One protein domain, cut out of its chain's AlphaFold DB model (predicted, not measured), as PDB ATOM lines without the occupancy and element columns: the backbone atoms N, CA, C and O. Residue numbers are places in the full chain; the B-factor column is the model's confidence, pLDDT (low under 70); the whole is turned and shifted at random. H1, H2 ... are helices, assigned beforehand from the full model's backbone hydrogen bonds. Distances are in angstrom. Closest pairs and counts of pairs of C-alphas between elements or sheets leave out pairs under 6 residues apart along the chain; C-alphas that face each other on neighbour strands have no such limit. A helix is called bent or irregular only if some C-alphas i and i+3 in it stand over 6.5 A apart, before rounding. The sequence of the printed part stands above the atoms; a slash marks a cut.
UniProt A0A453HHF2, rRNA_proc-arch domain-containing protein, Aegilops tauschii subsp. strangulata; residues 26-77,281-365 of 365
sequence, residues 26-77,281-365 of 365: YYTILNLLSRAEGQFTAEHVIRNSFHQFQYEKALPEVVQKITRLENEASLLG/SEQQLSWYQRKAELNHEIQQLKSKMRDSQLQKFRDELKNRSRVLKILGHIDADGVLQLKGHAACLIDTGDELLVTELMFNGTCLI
ATOM      1  N   TYR A  26     -29.337 -24.720  -4.939       91.19
ATOM      2  CA  TYR A  26     -29.217 -25.917  -5.784       91.19
ATOM      3  C   TYR A  26     -30.005 -25.736  -7.082       91.19
ATOM      4  O   TYR A  26     -29.473 -26.044  -8.144       91.19
ATOM      5  N   TYR A  27     -31.177 -25.104  -7.021       89.19
ATOM      6  CA  TYR A  27     -31.969 -24.704  -8.176       89.19
ATOM      7  C   TYR A  27     -31.164 -23.848  -9.161       89.19
ATOM      8  O   TYR A  27     -31.164 -24.123 -10.361       89.19
ATOM      9  N   THR A  28     -30.433 -22.832  -8.678       86.56
ATOM     10  CA  THR A  28     -29.573 -22.007  -9.542       86.56
ATOM     11  C   THR A  28     -28.456 -22.841 -10.164       86.56
ATOM     12  O   THR A  28     -28.232 -22.736 -11.364       86.56
ATOM     13  N   ILE A  29     -27.773 -23.695  -9.394       88.38
ATOM     14  CA  ILE A  29     -26.688 -24.543  -9.917       88.38
ATOM     15  C   ILE A  29     -27.200 -25.499 -10.995       88.38
ATOM     16  O   ILE A  29     -26.611 -25.575 -12.068       88.38
ATOM     17  N   LEU A  30     -28.289 -26.213 -10.721       89.12
ATOM     18  CA  LEU A  30     -28.868 -27.198 -11.630       89.12
ATOM     19  C   LEU A  30     -29.341 -26.539 -12.931       89.12
ATOM     20  O   LEU A  30     -29.011 -27.020 -14.012       89.12
ATOM     21  N   ASN A  31     -30.008 -25.382 -12.849       87.12
ATOM     22  CA  ASN A  31     -30.407 -24.627 -14.038       87.12
ATOM     23  C   ASN A  31     -29.216 -24.076 -14.827       87.12
ATOM     24  O   ASN A  31     -29.268 -24.039 -16.057       87.12
ATOM     25  N   LEU A  32     -28.139 -23.661 -14.150       86.19
ATOM     26  CA  LEU A  32     -26.911 -23.252 -14.829       86.19
ATOM     27  C   LEU A  32     -26.284 -24.430 -15.567       86.19
ATOM     28  O   LEU A  32     -25.984 -24.296 -16.744       86.19
ATOM     29  N   LEU A  33     -26.164 -25.594 -14.925       82.38
ATOM     30  CA  LEU A  33     -25.646 -26.806 -15.563       82.38
ATOM     31  C   LEU A  33     -26.537 -27.277 -16.723       82.38
ATOM     32  O   LEU A  33     -26.020 -27.731 -17.735       82.38
ATOM     33  N   SER A  34     -27.861 -27.110 -16.620       79.00
ATOM     34  CA  SER A  34     -28.820 -27.562 -17.640       79.00
ATOM     35  C   SER A  34     -28.820 -26.697 -18.889       79.00
ATOM     36  O   SER A  34     -29.223 -27.165 -19.949       79.00
ATOM     37  N   ARG A  35     -28.444 -25.424 -18.755       70.81
ATOM     38  CA  ARG A  35     -28.423 -24.450 -19.855       70.81
ATOM     39  C   ARG A  35     -27.014 -24.213 -20.392       70.81
ATOM     40  O   ARG A  35     -26.858 -23.626 -21.458       70.81
ATOM     41  N   ALA A  36     -25.990 -24.638 -19.656       60.84
ATOM     42  CA  ALA A  36     -24.592 -24.444 -19.998       60.84
ATOM     43  C   ALA A  36     -24.013 -25.627 -20.785       60.84
ATOM     44  O   ALA A  36     -22.960 -26.149 -20.431       60.84
ATOM     45  N   GLU A  37     -24.600 -25.954 -21.937       55.34
ATOM     46  CA  GLU A  37     -23.891 -26.667 -23.017       55.34
ATOM     47  C   GLU A  37     -22.820 -25.753 -23.680       55.34
ATOM     48  O   GLU A  37     -22.670 -25.709 -24.897       55.34
ATOM     49  N   GLY A  38     -22.074 -24.972 -22.879       51.25
ATOM     50  CA  GLY A  38     -20.852 -24.267 -23.295       51.25
ATOM     51  C   GLY A  38     -20.794 -22.736 -23.147       51.25
ATOM     52  O   GLY A  38     -19.691 -22.200 -23.195       51.25
ATOM     53  N   GLN A  39     -21.904 -22.002 -22.943       48.53
ATOM     54  CA  GLN A  39     -21.882 -20.517 -23.012       48.53
ATOM     55  C   GLN A  39     -21.924 -19.750 -21.676       48.53
ATOM     56  O   GLN A  39     -21.379 -18.649 -21.608       48.53
ATOM     57  N   PHE A  40     -22.506 -20.296 -20.603       57.69
ATOM     58  CA  PHE A  40     -22.666 -19.572 -19.330       57.69
ATOM     59  C   PHE A  40     -22.233 -20.422 -18.137       57.69
ATOM     60  O   PHE A  40     -23.032 -21.117 -17.518       57.69
ATOM     61  N   THR A  41     -20.947 -20.366 -17.792       71.56
ATOM     62  CA  THR A  41     -20.443 -21.022 -16.580       71.56
ATOM     63  C   THR A  41     -20.984 -20.333 -15.325       71.56
ATOM     64  O   THR A  41     -21.267 -19.132 -15.325       71.56
ATOM     65  N   ALA A  42     -21.083 -21.064 -14.212       73.44
ATOM     66  CA  ALA A  42     -21.456 -20.471 -12.925       73.44
ATOM     67  C   ALA A  42     -20.541 -19.291 -12.541       73.44
ATOM     68  O   ALA A  42     -21.003 -18.294 -11.991       73.44
ATOM     69  N   GLU A  43     -19.259 -19.355 -12.916       75.81
ATOM     70  CA  GLU A  43     -18.311 -18.253 -12.730       75.81
ATOM     71  C   GLU A  43     -18.704 -16.985 -13.501       75.81
ATOM     72  O   GLU A  43     -18.548 -15.883 -12.976       75.81
ATOM     73  N   HIS A  44     -19.251 -17.117 -14.713       80.06
ATOM     74  CA  HIS A  44     -19.720 -15.977 -15.500       80.06
ATOM     75  C   HIS A  44     -20.880 -15.249 -14.807       80.06
ATOM     76  O   HIS A  44     -20.882 -14.020 -14.723       80.06
ATOM     77  N   VAL A  45     -21.842 -15.997 -14.258       81.12
ATOM     78  CA  VAL A  45     -22.985 -15.420 -13.530       81.12
ATOM     79  C   VAL A  45     -22.537 -14.716 -12.256       81.12
ATOM     80  O   VAL A  45     -23.012 -13.622 -11.962       81.12
ATOM     81  N   ILE A  46     -21.583 -15.296 -11.526       78.19
ATOM     82  CA  ILE A  46     -21.033 -14.675 -10.317       78.19
ATOM     83  C   ILE A  46     -20.295 -13.380 -10.672       78.19
ATOM     84  O   ILE A  46     -20.522 -12.354 -10.030       78.19
ATOM     85  N   ARG A  47     -19.456 -13.404 -11.716       81.25
ATOM     86  CA  ARG A  47     -18.693 -12.232 -12.164       81.25
ATOM     87  C   ARG A  47     -19.597 -11.070 -12.579       81.25
ATOM     88  O   ARG A  47     -19.282  -9.927 -12.277       81.25
ATOM     89  N   ASN A  48     -20.728 -11.370 -13.209       83.75
ATOM     90  CA  ASN A  48     -21.694 -10.369 -13.664       83.75
ATOM     91  C   ASN A  48     -22.831 -10.117 -12.655       83.75
ATOM     92  O   ASN A  48     -23.814  -9.451 -12.980       83.75
ATOM     93  N   SER A  49     -22.728 -10.645 -11.432       84.75
ATOM     94  CA  SER A  49     -23.745 -10.451 -10.398       84.75
ATOM     95  C   SER A  49     -23.740  -9.013  -9.863       84.75
ATOM     96  O   SER A  49     -22.695  -8.374  -9.731       84.75
ATOM     97  N   PHE A  50     -24.917  -8.513  -9.470       86.06
ATOM     98  CA  PHE A  50     -25.029  -7.193  -8.835       86.06
ATOM     99  C   PHE A  50     -24.209  -7.107  -7.537       86.06
ATOM    100  O   PHE A  50     -23.640  -6.063  -7.236       86.06
ATOM    101  N   HIS A  51     -24.082  -8.217  -6.807       83.88
ATOM    102  CA  HIS A  51     -23.231  -8.312  -5.622       83.88
ATOM    103  C   HIS A  51     -21.752  -8.044  -5.945       83.88
ATOM    104  O   HIS A  51     -21.104  -7.246  -5.268       83.88
ATOM    105  N   GLN A  52     -21.227  -8.665  -7.009       83.38
ATOM    106  CA  GLN A  52     -19.850  -8.451  -7.458       83.38
ATOM    107  C   GLN A  52     -19.632  -7.006  -7.928       83.38
ATOM    108  O   GLN A  52     -18.649  -6.379  -7.539       83.38
ATOM    109  N   PHE A  53     -20.586  -6.441  -8.672       87.50
ATOM    110  CA  PHE A  53     -20.540  -5.038  -9.091       87.50
ATOM    111  C   PHE A  53     -20.480  -4.069  -7.898       87.50
ATOM    112  O   PHE A  53     -19.696  -3.121  -7.899       87.50
ATOM    113  N   GLN A  54     -21.287  -4.301  -6.857       86.06
ATOM    114  CA  GLN A  54     -21.275  -3.480  -5.642       86.06
ATOM    115  C   GLN A  54     -19.932  -3.544  -4.914       86.06
ATOM    116  O   GLN A  54     -19.429  -2.511  -4.471       86.06
ATOM    117  N   TYR A  55     -19.343  -4.737  -4.830       83.50
ATOM    118  CA  TYR A  55     -18.028  -4.938  -4.234       83.50
ATOM    119  C   TYR A  55     -16.926  -4.206  -5.016       83.50
ATOM    120  O   TYR A  55     -16.158  -3.443  -4.432       83.50
ATOM    121  N   GLU A  56     -16.887  -4.366  -6.342       85.94
ATOM    122  CA  GLU A  56     -15.910  -3.699  -7.213       85.94
ATOM    123  C   GLU A  56     -16.054  -2.175  -7.185       85.94
ATOM    124  O   GLU A  56     -15.054  -1.462  -7.152       85.94
ATOM    125  N   LYS A  57     -17.288  -1.664  -7.120       88.44
ATOM    126  CA  LYS A  57     -17.557  -0.228  -6.989       88.44
ATOM    127  C   LYS A  57     -17.075   0.345  -5.652       88.44
ATOM    128  O   LYS A  57     -16.639   1.492  -5.617       88.44
ATOM    129  N   ALA A  58     -17.155  -0.423  -4.565       86.56
ATOM    130  CA  ALA A  58     -16.701  -0.002  -3.236       86.56
ATOM    131  C   ALA A  58     -15.176  -0.126  -3.051       86.56
ATOM    132  O   ALA A  58     -14.596   0.532  -2.185       86.56
ATOM    133  N   LEU A  59     -14.507  -0.947  -3.867       86.94
ATOM    134  CA  LEU A  59     -13.083  -1.251  -3.734       86.94
ATOM    135  C   LEU A  59     -12.173  -0.003  -3.759       86.94
ATOM    136  O   LEU A  59     -11.321   0.101  -2.874       86.94
ATOM    137  N   PRO A  60     -12.341   0.978  -4.673       91.19
ATOM    138  CA  PRO A  60     -11.498   2.173  -4.696       91.19
ATOM    139  C   PRO A  60     -11.620   3.012  -3.422       91.19
ATOM    140  O   PRO A  60     -10.623   3.554  -2.951       91.19
ATOM    141  N   GLU A  61     -12.820   3.104  -2.844       91.12
ATOM    142  CA  GLU A  61     -13.058   3.842  -1.600       91.12
ATOM    143  C   GLU A  61     -12.328   3.184  -0.423       91.12
ATOM    144  O   GLU A  61     -11.655   3.861   0.356       91.12
ATOM    145  N   VAL A  62     -12.383   1.852  -0.337       89.06
ATOM    146  CA  VAL A  62     -11.654   1.081   0.680       89.06
ATOM    147  C   VAL A  62     -10.141   1.227   0.504       89.06
ATOM    148  O   VAL A  62      -9.440   1.453   1.490       89.06
ATOM    149  N   VAL A  63      -9.629   1.167  -0.730       91.56
ATOM    150  CA  VAL A  63      -8.198   1.367  -1.023       91.56
ATOM    151  C   VAL A  63      -7.752   2.776  -0.630       91.56
ATOM    152  O   VAL A  63      -6.735   2.922   0.041       91.56
ATOM    153  N   GLN A  64      -8.527   3.809  -0.972       94.12
ATOM    154  CA  GLN A  64      -8.245   5.181  -0.539       94.12
ATOM    155  C   GLN A  64      -8.269   5.325   0.984       94.12
ATOM    156  O   GLN A  64      -7.484   6.084   1.547       94.12
ATOM    157  N   LYS A  65      -9.167   4.616   1.674       93.44
ATOM    158  CA  LYS A  65      -9.198   4.617   3.135       93.44
ATOM    159  C   LYS A  65      -7.936   3.971   3.714       93.44
ATOM    160  O   LYS A  65      -7.340   4.546   4.617       93.44
ATOM    161  N   ILE A  66      -7.504   2.830   3.171       93.44
ATOM    162  CA  ILE A  66      -6.267   2.153   3.587       93.44
ATOM    163  C   ILE A  66      -5.061   3.080   3.407       93.44
ATOM    164  O   ILE A  66      -4.315   3.265   4.361       93.44
ATOM    165  N   THR A  67      -4.902   3.717   2.244       95.25
ATOM    166  CA  THR A  67      -3.752   4.605   1.997       95.25
ATOM    167  C   THR A  67      -3.750   5.829   2.913       95.25
ATOM    168  O   THR A  67      -2.693   6.245   3.380       95.25
ATOM    169  N   ARG A  68      -4.922   6.395   3.234       94.69
ATOM    170  CA  ARG A  68      -5.039   7.479   4.227       94.69
ATOM    171  C   ARG A  68      -4.583   7.032   5.616       94.69
ATOM    172  O   ARG A  68      -3.802   7.744   6.238       94.69
ATOM    173  N   LEU A  69      -5.038   5.864   6.074       92.88
ATOM    174  CA  LEU A  69      -4.657   5.313   7.378       92.88
ATOM    175  C   LEU A  69      -3.166   4.944   7.425       92.88
ATOM    176  O   LEU A  69      -2.515   5.173   8.438       92.88
ATOM    177  N   GLU A  70      -2.604   4.414   6.335       92.19
ATOM    178  CA  GLU A  70      -1.166   4.124   6.220       92.19
ATOM    179  C   GLU A  70      -0.324   5.405   6.304       92.19
ATOM    180  O   GLU A  70       0.685   5.440   7.011       92.19
ATOM    181  N   ASN A  71      -0.772   6.482   5.653       92.12
ATOM    182  CA  ASN A  71      -0.130   7.788   5.762       92.12
ATOM    183  C   ASN A  71      -0.202   8.322   7.204       92.12
ATOM    184  O   ASN A  71       0.823   8.723   7.746       92.12
ATOM    185  N   GLU A  72      -1.363   8.257   7.863       89.81
ATOM    186  CA  GLU A  72      -1.507   8.641   9.280       89.81
ATOM    187  C   GLU A  72      -0.570   7.823  10.188       89.81
ATOM    188  O   GLU A  72       0.152   8.390  11.006       89.81
ATOM    189  N   ALA A  73      -0.499   6.503   9.996       87.81
ATOM    190  CA  ALA A  73       0.354   5.618  10.787       87.81
ATOM    191  C   ALA A  73       1.857   5.872  10.572       87.81
ATOM    192  O   ALA A  73       2.647   5.726  11.508       87.81
ATOM    193  N   SER A  74       2.269   6.255   9.358       85.56
ATOM    194  CA  SER A  74       3.670   6.586   9.054       85.56
ATOM    195  C   SER A  74       4.120   7.920   9.659       85.56
ATOM    196  O   SER A  74       5.266   8.034  10.090       85.56
ATOM    197  N   LEU A  75       3.212   8.898   9.773       85.12
ATOM    198  CA  LEU A  75       3.481  10.185  10.422       85.12
ATOM    199  C   LEU A  75       3.735  10.054  11.932       85.12
ATOM    200  O   LEU A  75       4.437  10.886  12.501       85.12
ATOM    201  N   LEU A  76       3.214   9.004  12.579       77.88
ATOM    202  CA  LEU A  76       3.360   8.771  14.023       77.88
ATOM    203  C   LEU A  76       4.761   8.275  14.454       77.88
ATOM    204  O   LEU A  76       4.999   8.111  15.646       77.88
ATOM    205  N   GLY A  77       5.708   8.092  13.522       65.50
ATOM    206  CA  GLY A  77       7.119   7.797  13.820       65.50
ATOM    207  C   GLY A  77       7.393   6.371  14.324       65.50
ATOM    208  O   GLY A  77       6.473   5.635  14.671       65.50
ATOM    209  N   SER A 281       6.192   9.824  28.688       68.12
ATOM    210  CA  SER A 281       5.696   8.453  28.562       68.12
ATOM    211  C   SER A 281       4.221   8.371  28.185       68.12
ATOM    212  O   SER A 281       3.875   7.622  27.276       68.12
ATOM    213  N   GLU A 282       3.354   9.183  28.792       74.75
ATOM    214  CA  GLU A 282       1.918   9.190  28.478       74.75
ATOM    215  C   GLU A 282       1.644   9.595  27.024       74.75
ATOM    216  O   GLU A 282       0.867   8.945  26.322       74.75
ATOM    217  N   GLN A 283       2.330  10.633  26.535       76.94
ATOM    218  CA  GLN A 283       2.197  11.084  25.150       76.94
ATOM    219  C   GLN A 283       2.723  10.024  24.175       76.94
ATOM    220  O   GLN A 283       2.026   9.672  23.226       76.94
ATOM    221  N   GLN A 284       3.906   9.461  24.433       77.38
ATOM    222  CA  GLN A 284       4.489   8.401  23.604       77.38
ATOM    223  C   GLN A 284       3.614   7.138  23.572       77.38
ATOM    224  O   GLN A 284       3.435   6.544  22.509       77.38
ATOM    225  N   LEU A 285       3.006   6.763  24.702       78.25
ATOM    226  CA  LEU A 285       2.078   5.634  24.784       78.25
ATOM    227  C   LEU A 285       0.788   5.895  24.018       78.25
ATOM    228  O   LEU A 285       0.336   5.008  23.297       78.25
ATOM    229  N   SER A 286       0.222   7.101  24.116       82.44
ATOM    230  CA  SER A 286      -0.973   7.460  23.345       82.44
ATOM    231  C   SER A 286      -0.728   7.367  21.834       82.44
ATOM    232  O   SER A 286      -1.560   6.823  21.106       82.44
ATOM    233  N   TRP A 287       0.443   7.805  21.355       82.44
ATOM    234  CA  TRP A 287       0.810   7.694  19.943       82.44
ATOM    235  C   TRP A 287       1.031   6.248  19.518       82.44
ATOM    236  O   TRP A 287       0.560   5.848  18.453       82.44
ATOM    237  N   TYR A 288       1.684   5.446  20.363       84.06
ATOM    238  CA  TYR A 288       1.864   4.017  20.130       84.06
ATOM    239  C   TYR A 288       0.520   3.275  20.049       84.06
ATOM    240  O   TYR A 288       0.287   2.529  19.098       84.06
ATOM    241  N   GLN A 289      -0.392   3.524  20.994       83.88
ATOM    242  CA  GLN A 289      -1.741   2.951  21.000       83.88
ATOM    243  C   GLN A 289      -2.520   3.359  19.755       83.88
ATOM    244  O   GLN A 289      -3.041   2.498  19.046       83.88
ATOM    245  N   ARG A 290      -2.519   4.655  19.420       87.06
ATOM    246  CA  ARG A 290      -3.170   5.164  18.212       87.06
ATOM    247  C   ARG A 290      -2.616   4.500  16.953       87.06
ATOM    248  O   ARG A 290      -3.377   4.089  16.080       87.06
ATOM    249  N   LYS A 291      -1.296   4.343  16.860       86.50
ATOM    250  CA  LYS A 291      -0.643   3.657  15.742       86.50
ATOM    251  C   LYS A 291      -1.023   2.174  15.676       86.50
ATOM    252  O   LYS A 291      -1.276   1.663  14.586       86.50
ATOM    253  N   ALA A 292      -1.093   1.484  16.813       85.75
ATOM    254  CA  ALA A 292      -1.524   0.090  16.884       85.75
ATOM    255  C   ALA A 292      -2.988  -0.083  16.435       85.75
ATOM    256  O   ALA A 292      -3.281  -0.997  15.663       85.75
ATOM    257  N   GLU A 293      -3.886   0.820  16.839       88.69
ATOM    258  CA  GLU A 293      -5.282   0.858  16.382       88.69
ATOM    259  C   GLU A 293      -5.385   1.062  14.868       88.69
ATOM    260  O   GLU A 293      -6.082   0.304  14.193       88.69
ATOM    261  N   LEU A 294      -4.652   2.039  14.324       89.62
ATOM    262  CA  LEU A 294      -4.601   2.299  12.883       89.62
ATOM    263  C   LEU A 294      -4.100   1.072  12.121       89.62
ATOM    264  O   LEU A 294      -4.718   0.653  11.145       89.62
ATOM    265  N   ASN A 295      -3.020   0.446  12.591       89.44
ATOM    266  CA  ASN A 295      -2.485  -0.778  11.998       89.44
ATOM    267  C   ASN A 295      -3.488  -1.934  12.060       89.44
ATOM    268  O   ASN A 295      -3.610  -2.694  11.096       89.44
ATOM    269  N   HIS A 296      -4.232  -2.059  13.159       91.25
ATOM    270  CA  HIS A 296      -5.288  -3.053  13.285       91.25
ATOM    271  C   HIS A 296      -6.436  -2.784  12.301       91.25
ATOM    272  O   HIS A 296      -6.863  -3.703  11.601       91.25
ATOM    273  N   GLU A 297      -6.893  -1.536  12.170       92.19
ATOM    274  CA  GLU A 297      -7.921  -1.152  11.196       92.19
ATOM    275  C   GLU A 297      -7.448  -1.403   9.755       92.19
ATOM    276  O   GLU A 297      -8.181  -1.988   8.955       92.19
ATOM    277  N   ILE A 298      -6.198  -1.054   9.430       92.56
ATOM    278  CA  ILE A 298      -5.572  -1.349   8.134       92.56
ATOM    279  C   ILE A 298      -5.576  -2.857   7.873       92.56
ATOM    280  O   ILE A 298      -5.970  -3.289   6.789       92.56
ATOM    281  N   GLN A 299      -5.170  -3.679   8.845       92.06
ATOM    282  CA  GLN A 299      -5.178  -5.135   8.701       92.06
ATOM    283  C   GLN A 299      -6.592  -5.692   8.509       92.06
ATOM    284  O   GLN A 299      -6.774  -6.560   7.654       92.06
ATOM    285  N   GLN A 300      -7.586  -5.186   9.243       91.31
ATOM    286  CA  GLN A 300      -8.988  -5.578   9.075       91.31
ATOM    287  C   GLN A 300      -9.537  -5.186   7.698       91.31
ATOM    288  O   GLN A 300     -10.263  -5.957   7.073       91.31
ATOM    289  N   LEU A 301      -9.213  -3.993   7.197       89.44
ATOM    290  CA  LEU A 301      -9.628  -3.560   5.862       89.44
ATOM    291  C   LEU A 301      -8.925  -4.381   4.776       89.44
ATOM    292  O   LEU A 301      -9.575  -4.846   3.841       89.44
ATOM    293  N   LYS A 302      -7.624  -4.652   4.933       89.19
ATOM    294  CA  LYS A 302      -6.859  -5.531   4.036       89.19
ATOM    295  C   LYS A 302      -7.365  -6.971   4.064       89.19
ATOM    296  O   LYS A 302      -7.372  -7.614   3.019       89.19
ATOM    297  N   SER A 303      -7.772  -7.511   5.216       86.56
ATOM    298  CA  SER A 303      -8.363  -8.854   5.285       86.56
ATOM    299  C   SER A 303      -9.726  -8.887   4.601       86.56
ATOM    300  O   SER A 303      -9.924  -9.731   3.738       86.56
ATOM    301  N   LYS A 304     -10.606  -7.911   4.861       83.00
ATOM    302  CA  LYS A 304     -11.898  -7.771   4.165       83.00
ATOM    303  C   LYS A 304     -11.747  -7.622   2.649       83.00
ATOM    304  O   LYS A 304     -12.597  -8.103   1.914       83.00
ATOM    305  N   MET A 305     -10.673  -6.980   2.191       81.19
ATOM    306  CA  MET A 305     -10.349  -6.842   0.768       81.19
ATOM    307  C   MET A 305      -9.777  -8.134   0.160       81.19
ATOM    308  O   MET A 305     -10.046  -8.449  -1.000       81.19
ATOM    309  N   ARG A 306      -8.970  -8.881   0.930       73.69
ATOM    310  CA  ARG A 306      -8.430 -10.197   0.536       73.69
ATOM    311  C   ARG A 306      -9.483 -11.297   0.557       73.69
ATOM    312  O   ARG A 306      -9.333 -12.262  -0.189       73.69
ATOM    313  N   ASP A 307     -10.516 -11.148   1.382       71.19
ATOM    314  CA  ASP A 307     -11.716 -11.977   1.413       71.19
ATOM    315  C   ASP A 307     -12.455 -11.852   0.075       71.19
ATOM    316  O   ASP A 307     -13.459 -11.158  -0.077       71.19
ATOM    317  N   SER A 308     -11.920 -12.540  -0.929       65.75
ATOM    318  CA  SER A 308     -12.477 -12.584  -2.264       65.75
ATOM    319  C   SER A 308     -13.851 -13.235  -2.188       65.75
ATOM    320  O   SER A 308     -13.979 -14.422  -1.876       65.75
ATOM    321  N   GLN A 309     -14.888 -12.456  -2.494       69.56
ATOM    322  CA  GLN A 309     -16.254 -12.964  -2.605       69.56
ATOM    323  C   GLN A 309     -16.309 -14.134  -3.593       69.56
ATOM    324  O   GLN A 309     -16.922 -15.158  -3.309       69.56
ATOM    325  N   LEU A 310     -15.551 -14.045  -4.690       74.38
ATOM    326  CA  LEU A 310     -15.396 -15.118  -5.675       74.38
ATOM    327  C   LEU A 310     -14.850 -16.417  -5.068       74.38
ATOM    328  O   LEU A 310     -15.307 -17.490  -5.451       74.38
ATOM    329  N   GLN A 311     -13.908 -16.350  -4.123       78.88
ATOM    330  CA  GLN A 311     -13.381 -17.556  -3.479       78.88
ATOM    331  C   GLN A 311     -14.446 -18.228  -2.608       78.88
ATOM    332  O   GLN A 311     -14.668 -19.429  -2.740       78.88
ATOM    333  N   LYS A 312     -15.173 -17.445  -1.799       81.38
ATOM    334  CA  LYS A 312     -16.292 -17.953  -0.987       81.38
ATOM    335  C   LYS A 312     -17.359 -18.616  -1.865       81.38
ATOM    336  O   LYS A 312     -17.829 -19.703  -1.541       81.38
ATOM    337  N   PHE A 313     -17.677 -18.013  -3.012       81.19
ATOM    338  CA  PHE A 313     -18.601 -18.602  -3.983       81.19
ATOM    339  C   PHE A 313     -18.069 -19.885  -4.629       81.19
ATOM    340  O   PHE A 313     -18.837 -20.829  -4.803       81.19
ATOM    341  N   ARG A 314     -16.779 -19.953  -4.982       83.50
ATOM    342  CA  ARG A 314     -16.165 -21.178  -5.521       83.50
ATOM    343  C   ARG A 314     -16.236 -22.327  -4.525       83.50
ATOM    344  O   ARG A 314     -16.569 -23.447  -4.914       83.50
ATOM    345  N   ASP A 315     -15.966 -22.044  -3.256       87.88
ATOM    346  CA  ASP A 315     -16.046 -23.035  -2.188       87.88
ATOM    347  C   ASP A 315     -17.498 -23.495  -1.968       87.88
ATOM    348  O   ASP A 315     -17.753 -24.698  -1.866       87.88
ATOM    349  N   GLU A 316     -18.470 -22.574  -1.988       88.62
ATOM    350  CA  GLU A 316     -19.898 -22.914  -1.912       88.62
ATOM    351  C   GLU A 316     -20.356 -23.768  -3.105       88.62
ATOM    352  O   GLU A 316     -20.977 -24.816  -2.902       88.62
ATOM    353  N   LEU A 317     -20.017 -23.371  -4.337       87.62
ATOM    354  CA  LEU A 317     -20.334 -24.121  -5.553       87.62
ATOM    355  C   LEU A 317     -19.748 -25.534  -5.482       87.62
ATOM    356  O   LEU A 317     -20.472 -26.503  -5.685       87.62
ATOM    357  N   LYS A 318     -18.469 -25.669  -5.114       88.94
ATOM    358  CA  LYS A 318     -17.802 -26.970  -4.962       88.94
ATOM    359  C   LYS A 318     -18.510 -27.858  -3.938       88.94
ATOM    360  O   LYS A 318     -18.747 -29.038  -4.208       88.94
ATOM    361  N   ASN A 319     -18.857 -27.307  -2.775       93.19
ATOM    362  CA  ASN A 319     -19.532 -28.048  -1.710       93.19
ATOM    363  C   ASN A 319     -20.939 -28.494  -2.127       93.19
ATOM    364  O   ASN A 319     -21.299 -29.653  -1.923       93.19
ATOM    365  N   ARG A 320     -21.717 -27.621  -2.773       92.25
ATOM    366  CA  ARG A 320     -23.059 -27.960  -3.267       92.25
ATOM    367  C   ARG A 320     -23.016 -28.944  -4.434       92.25
ATOM    368  O   ARG A 320     -23.773 -29.909  -4.434       92.25
ATOM    369  N   SER A 321     -22.089 -28.782  -5.376       90.56
ATOM    370  CA  SER A 321     -21.864 -29.757  -6.450       90.56
ATOM    371  C   SER A 321     -21.504 -31.136  -5.897       90.56
ATOM    372  O   SER A 321     -21.952 -32.140  -6.438       90.56
ATOM    373  N   ARG A 322     -20.756 -31.219  -4.787       94.19
ATOM    374  CA  ARG A 322     -20.498 -32.500  -4.111       94.19
ATOM    375  C   ARG A 322     -21.786 -33.157  -3.607       94.19
ATOM    376  O   ARG A 322     -21.933 -34.362  -3.775       94.19
ATOM    377  N   VAL A 323     -22.710 -32.394  -3.022       95.50
ATOM    378  CA  VAL A 323     -24.012 -32.923  -2.576       95.50
ATOM    379  C   VAL A 323     -24.825 -33.437  -3.765       95.50
ATOM    380  O   VAL A 323     -25.323 -34.558  -3.717       95.50
ATOM    381  N   LEU A 324     -24.878 -32.677  -4.863       94.38
ATOM    382  CA  LEU A 324     -25.574 -33.091  -6.087       94.38
ATOM    383  C   LEU A 324     -25.003 -34.390  -6.681       94.38
ATOM    384  O   LEU A 324     -25.773 -35.206  -7.184       94.38
ATOM    385  N   LYS A 325     -23.681 -34.605  -6.584       94.25
ATOM    386  CA  LYS A 325     -23.026 -35.866  -6.979       94.25
ATOM    387  C   LYS A 325     -23.429 -37.034  -6.085       94.25
ATOM    388  O   LYS A 325     -23.737 -38.106  -6.586       94.25
ATOM    389  N   ILE A 326     -23.444 -36.827  -4.767       95.62
ATOM    390  CA  ILE A 326     -23.807 -37.870  -3.792       95.62
ATOM    391  C   ILE A 326     -25.262 -38.318  -3.976       95.62
ATOM    392  O   ILE A 326     -25.549 -39.507  -3.895       95.62
ATOM    393  N   LEU A 327     -26.167 -37.377  -4.245       95.06
ATOM    394  CA  LEU A 327     -27.592 -37.648  -4.457       95.06
ATOM    395  C   LEU A 327     -27.920 -38.138  -5.884       95.06
ATOM    396  O   LEU A 327     -29.047 -38.544  -6.162       95.06
ATOM    397  N   GLY A 328     -26.942 -38.130  -6.796       93.88
ATOM    398  CA  GLY A 328     -27.120 -38.595  -8.173       93.88
ATOM    399  C   GLY A 328     -27.920 -37.641  -9.065       93.88
ATOM    400  O   GLY A 328     -28.496 -38.079 -10.057       93.88
ATOM    401  N   HIS A 329     -27.967 -36.344  -8.740       94.31
ATOM    402  CA  HIS A 329     -28.516 -35.324  -9.645       94.31
ATOM    403  C   HIS A 329     -27.536 -34.967 -10.770       94.31
ATOM    404  O   HIS A 329     -27.971 -34.585 -11.855       94.31
ATOM    405  N   ILE A 330     -26.231 -35.090 -10.513       92.94
ATOM    406  CA  ILE A 330     -25.156 -34.913 -11.497       92.94
ATOM    407  C   ILE A 330     -24.138 -36.051 -11.358       92.94
ATOM    408  O   ILE A 330     -23.994 -36.612 -10.271       92.94
ATOM    409  N   ASP A 331     -23.419 -36.383 -12.427       90.69
ATOM    410  CA  ASP A 331     -22.371 -37.411 -12.400       90.69
ATOM    411  C   ASP A 331     -20.984 -36.878 -11.983       90.69
ATOM    412  O   ASP A 331     -20.811 -35.734 -11.540       90.69
ATOM    413  N   ALA A 332     -19.969 -37.744 -12.084       89.56
ATOM    414  CA  ALA A 332     -18.586 -37.418 -11.752       89.56
ATOM    415  C   ALA A 332     -18.025 -36.275 -12.615       89.56
ATOM    416  O   ALA A 332     -17.314 -35.419 -12.071       89.56
ATOM    417  N   ASP A 333     -18.412 -36.221 -13.889       85.75
ATOM    418  CA  ASP A 333     -17.992 -35.219 -14.871       85.75
ATOM    419  C   ASP A 333     -18.816 -33.922 -14.778       85.75
ATOM    420  O   ASP A 333     -18.462 -32.904 -15.370       85.75
ATOM    421  N   GLY A 334     -19.861 -33.910 -13.944       82.31
ATOM    422  CA  GLY A 334     -20.720 -32.750 -13.712       82.31
ATOM    423  C   GLY A 334     -21.872 -32.631 -14.708       82.31
ATOM    424  O   GLY A 334     -22.491 -31.571 -14.781       82.31
ATOM    425  N   VAL A 335     -22.175 -33.701 -15.444       87.38
ATOM    426  CA  VAL A 335     -23.305 -33.784 -16.369       87.38
ATOM    427  C   VAL A 335     -24.573 -34.132 -15.593       87.38
ATOM    428  O   VAL A 335     -24.571 -34.976 -14.690       87.38
ATOM    429  N   LEU A 336     -25.668 -33.452 -15.931       91.00
ATOM    430  CA  LEU A 336     -26.974 -33.667 -15.315       91.00
ATOM    431  C   LEU A 336     -27.513 -35.069 -15.590       91.00
ATOM    432  O   LEU A 336     -27.451 -35.582 -16.703       91.00
ATOM    433  N   GLN A 337     -28.085 -35.659 -14.547       93.44
ATOM    434  CA  GLN A 337     -28.774 -36.943 -14.589       93.44
ATOM    435  C   GLN A 337     -30.292 -36.729 -14.566       93.44
ATOM    436  O   GLN A 337     -30.773 -35.617 -14.344       93.44
ATOM    437  N   LEU A 338     -31.073 -37.800 -14.737       93.00
ATOM    438  CA  LEU A 338     -32.542 -37.730 -14.768       93.00
ATOM    439  C   LEU A 338     -33.138 -37.041 -13.524       93.00
ATOM    440  O   LEU A 338     -34.005 -36.179 -13.653       93.00
ATOM    441  N   LYS A 339     -32.619 -37.357 -12.329       93.69
ATOM    442  CA  LYS A 339     -32.985 -36.669 -11.077       93.69
ATOM    443  C   LYS A 339     -32.651 -35.175 -11.120       93.69
ATOM    444  O   LYS A 339     -33.409 -34.349 -10.627       93.69
ATOM    445  N   GLY A 340     -31.513 -34.806 -11.703       92.88
ATOM    446  CA  GLY A 340     -31.120 -33.410 -11.885       92.88
ATOM    447  C   GLY A 340     -32.082 -32.653 -12.798       92.88
ATOM    448  O   GLY A 340     -32.528 -31.569 -12.437       92.88
ATOM    449  N   HIS A 341     -32.466 -33.254 -13.929       91.44
ATOM    450  CA  HIS A 341     -33.460 -32.679 -14.840       91.44
ATOM    451  C   HIS A 341     -34.832 -32.502 -14.180       91.44
ATOM    452  O   HIS A 341     -35.461 -31.467 -14.381       91.44
ATOM    453  N   ALA A 342     -35.280 -33.464 -13.369       91.88
ATOM    454  CA  ALA A 342     -36.517 -33.329 -12.602       91.88
ATOM    455  C   ALA A 342     -36.434 -32.180 -11.582       91.88
ATOM    456  O   ALA A 342     -37.326 -31.337 -11.538       91.88
ATOM    457  N   ALA A 343     -35.328 -32.087 -10.837       93.62
ATOM    458  CA  ALA A 343     -35.100 -31.017  -9.865       93.62
ATOM    459  C   ALA A 343     -35.053 -29.616 -10.507       93.62
ATOM    460  O   ALA A 343     -35.508 -28.653  -9.897       93.62
ATOM    461  N   CYS A 344     -34.569 -29.484 -11.751       91.25
ATOM    462  CA  CYS A 344     -34.596 -28.211 -12.490       91.25
ATOM    463  C   CYS A 344     -36.012 -27.654 -12.705       91.25
ATOM    464  O   CYS A 344     -36.155 -26.451 -12.923       91.25
ATOM    465  N   LEU A 345     -37.037 -28.511 -12.689       90.00
ATOM    466  CA  LEU A 345     -38.431 -28.141 -12.957       90.00
ATOM    467  C   LEU A 345     -39.210 -27.762 -11.690       90.00
ATOM    468  O   LEU A 345     -40.367 -27.362 -11.789       90.00
ATOM    469  N   ILE A 346     -38.600 -27.890 -10.509       91.38
ATOM    470  CA  ILE A 346     -39.243 -27.618  -9.224       91.38
ATOM    471  C   ILE A 346     -38.819 -26.223  -8.759       91.38
ATOM    472  O   ILE A 346     -37.668 -26.020  -8.380       91.38
ATOM    473  N   ASP A 347     -39.744 -25.261  -8.782       87.19
ATOM    474  CA  ASP A 347     -39.513 -23.873  -8.339       87.19
ATOM    475  C   ASP A 347     -40.332 -23.471  -7.094       87.19
ATOM    476  O   ASP A 347     -40.076 -22.433  -6.482       87.19
ATOM    477  N   THR A 348     -41.306 -24.294  -6.695       87.06
ATOM    478  CA  THR A 348     -42.281 -23.998  -5.628       87.06
ATOM    479  C   THR A 348     -41.907 -24.562  -4.253       87.06
ATOM    480  O   THR A 348     -42.602 -24.289  -3.274       87.06
ATOM    481  N   GLY A 349     -40.818 -25.327  -4.142       87.69
ATOM    482  CA  GLY A 349     -40.392 -25.984  -2.903       87.69
ATOM    483  C   GLY A 349     -38.913 -26.368  -2.917       87.69
ATOM    484  O   GLY A 349     -38.180 -25.941  -3.802       87.69
ATOM    485  N   ASP A 350     -38.481 -27.167  -1.936       92.00
ATOM    486  CA  ASP A 350     -37.106 -27.689  -1.898       92.00
ATOM    487  C   ASP A 350     -36.907 -28.713  -3.024       92.00
ATOM    488  O   ASP A 350     -37.421 -29.835  -2.985       92.00
ATOM    489  N   GLU A 351     -36.165 -28.293  -4.041       92.69
ATOM    490  CA  GLU A 351     -35.924 -29.015  -5.280       92.69
ATOM    491  C   GLU A 351     -35.280 -30.389  -5.060       92.69
ATOM    492  O   GLU A 351     -35.575 -31.331  -5.800       92.69
ATOM    493  N   LEU A 352     -34.430 -30.542  -4.040       94.19
ATOM    494  CA  LEU A 352     -33.759 -31.811  -3.765       94.19
ATOM    495  C   LEU A 352     -34.698 -32.760  -3.033       94.19
ATOM    496  O   LEU A 352     -34.854 -33.910  -3.440       94.19
ATOM    497  N   LEU A 353     -35.354 -32.273  -1.979       93.56
ATOM    498  CA  LEU A 353     -36.247 -33.096  -1.171       93.56
ATOM    499  C   LEU A 353     -37.425 -33.624  -1.994       93.56
ATOM    500  O   LEU A 353     -37.726 -34.814  -1.940       93.56
ATOM    501  N   VAL A 354     -38.080 -32.752  -2.763       92.75
ATOM    502  CA  VAL A 354     -39.235 -33.141  -3.581       92.75
ATOM    503  C   VAL A 354     -38.819 -34.166  -4.636       92.75
ATOM    504  O   VAL A 354     -39.495 -35.180  -4.796       92.75
ATOM    505  N   THR A 355     -37.670 -33.969  -5.290       93.56
ATOM    506  CA  THR A 355     -37.148 -34.947  -6.254       93.56
ATOM    507  C   THR A 355     -36.870 -36.296  -5.590       93.56
ATOM    508  O   THR A 355     -37.268 -37.331  -6.119       93.56
ATOM    509  N   GLU A 356     -36.241 -36.320  -4.416       93.31
ATOM    510  CA  GLU A 356     -35.985 -37.578  -3.707       93.31
ATOM    511  C   GLU A 356     -37.280 -38.292  -3.302       93.31
ATOM    512  O   GLU A 356     -37.375 -39.509  -3.440       93.31
ATOM    513  N   LEU A 357     -38.314 -37.564  -2.871       91.94
ATOM    514  CA  LEU A 357     -39.619 -38.156  -2.553       91.94
ATOM    515  C   LEU A 357     -40.315 -38.750  -3.788       91.94
ATOM    516  O   LEU A 357     -40.910 -39.826  -3.689       91.94
ATOM    517  N   MET A 358     -40.215 -38.085  -4.944       90.06
ATOM    518  CA  MET A 358     -40.764 -38.583  -6.210       90.06
ATOM    519  C   MET A 358     -40.052 -39.859  -6.675       90.06
ATOM    520  O   MET A 358     -40.706 -40.839  -7.023       90.06
ATOM    521  N   PHE A 359     -38.716 -39.874  -6.660       90.12
ATOM    522  CA  PHE A 359     -37.930 -41.009  -7.160       90.12
ATOM    523  C   PHE A 359     -37.880 -42.196  -6.191       90.12
ATOM    524  O   PHE A 359     -37.701 -43.326  -6.641       90.12
ATOM    525  N   ASN A 360     -38.077 -41.972  -4.889       89.69
ATOM    526  CA  ASN A 360     -38.175 -43.046  -3.895       89.69
ATOM    527  C   ASN A 360     -39.595 -43.635  -3.779       89.69
ATOM    528  O   ASN A 360     -39.814 -44.538  -2.974       89.69
ATOM    529  N   GLY A 361     -40.556 -43.150  -4.578       80.75
ATOM    530  CA  GLY A 361     -41.932 -43.657  -4.594       80.75
ATOM    531  C   GLY A 361     -42.748 -43.298  -3.349       80.75
ATOM    532  O   GLY A 361     -43.772 -43.921  -3.084       80.75
ATOM    533  N   THR A 362     -42.301 -42.312  -2.567       78.62
ATOM    534  CA  THR A 362     -42.982 -41.860  -1.345       78.62
ATOM    535  C   THR A 362     -44.174 -40.961  -1.666       78.62
ATOM    536  O   THR A 362     -45.145 -40.909  -0.910       78.62
ATOM    537  N   CYS A 363     -44.120 -40.255  -2.796       60.78
ATOM    538  CA  CYS A 363     -45.274 -39.564  -3.352       60.78
ATOM    539  C   CYS A 363     -46.137 -40.569  -4.125       60.78
ATOM    540  O   CYS A 363     -45.756 -41.023  -5.203       60.78
ATOM    541  N   LEU A 364     -47.308 -40.899  -3.575       51.44
ATOM    542  CA  LEU A 364     -48.407 -41.467  -4.353       51.44
ATOM    543  C   LEU A 364     -48.817 -40.415  -5.393       51.44
ATOM    544  O   LEU A 364     -49.248 -39.325  -5.015       51.44
ATOM    545  N   ILE A 365     -48.607 -40.728  -6.673       49.16
ATOM    546  CA  ILE A 365     -49.210 -39.994  -7.794       49.16
ATOM    547  C   ILE A 365     -50.710 -40.282  -7.806       49.16
ATOM    548  O   ILE A 365     -51.067 -41.470  -7.613       49.16
TER     549      ILE A 365
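What this domain is: This is residues 26 to 77 and 281 to 365 of the 365 residues of the protein "rRNA_proc-arch domain-containing protein" of Aegilops tauschii subsp. strangulata (UniProt A0A453HHF2). This is a long rod of helices: at one end H3b and H4 run side by side in opposite directions as a two-helix arm, H5 continues from H4 along the rod, and H1, H6 and H7 make a small head at the other end. The printed part has 137 residues with seven named helices, H1 to H7, and no named strand, the class all helix. It is extended, with a radius of gyration of the C-alphas of 23.9 A and spans of 81 by 31 by 28 A.

How they stand to each other: Start at H1, residues 26 to 35, the hub. It touches H6, residues 338 to 343, at a steep tilt of 56 degrees; the closest C-alphas, of Leu 30 and Gly 340, are 6.6 A apart. H7, residues 351 to 359, touches H6, closest at C-alphas 343 and 351, 5.1 A. H7 and H1 touch only at their ends, and only just, with 3 pairs of C-alphas within 8 A, Tyr 27 and Glu 351 closest at 6.5 A. H5, residues 309 to 326, only just touches H1, with 3 such pairs, C-alphas 26 and 320 closest at 7.0 A. H2, residues 42 to 47, only just touches H5, also with 3, C-alphas 46 and 310 closest at 7.3 A. H3, residues 50 to 75, one helix by its hydrogen bonds, is bent, C-alphas 57 and 60 being 6.9 A apart; H3a, residues 50 to 57, touches no helix. H3b, residues 60 to 75, touches residues 291 to 302 of H4, residues 281 to 306, at a shallow tilt of 24 degrees, opposite ways, C-alphas 73 and 291 closest at 5.4 A. In H1, H2, H3a, H3b, H4, H5, H6 and H7 every O i to N i+4 pair is within hydrogen-bond range.

Where its parts are: Find C-alpha 26 at (-29.217, -25.917, -5.784), where H1 begins. From C-alpha 281 at (5.696, 8.453, 28.562), H4 runs 36.5 A; H5 covers 26.1 A and H3b 22.7 A. H7 ends at C-alpha 359, (-37.930, -41.009, -7.160).

The domain as a whole: Residues 78 to 280 are not printed, and C-alphas 77 and 281 are 14.8 A apart across the cut. The link from H5 to H6 is long, 11 residues. Look for pLDDT under 70 at residues 36 to 40, 77, 281, 308 to 309 and 363 to 365.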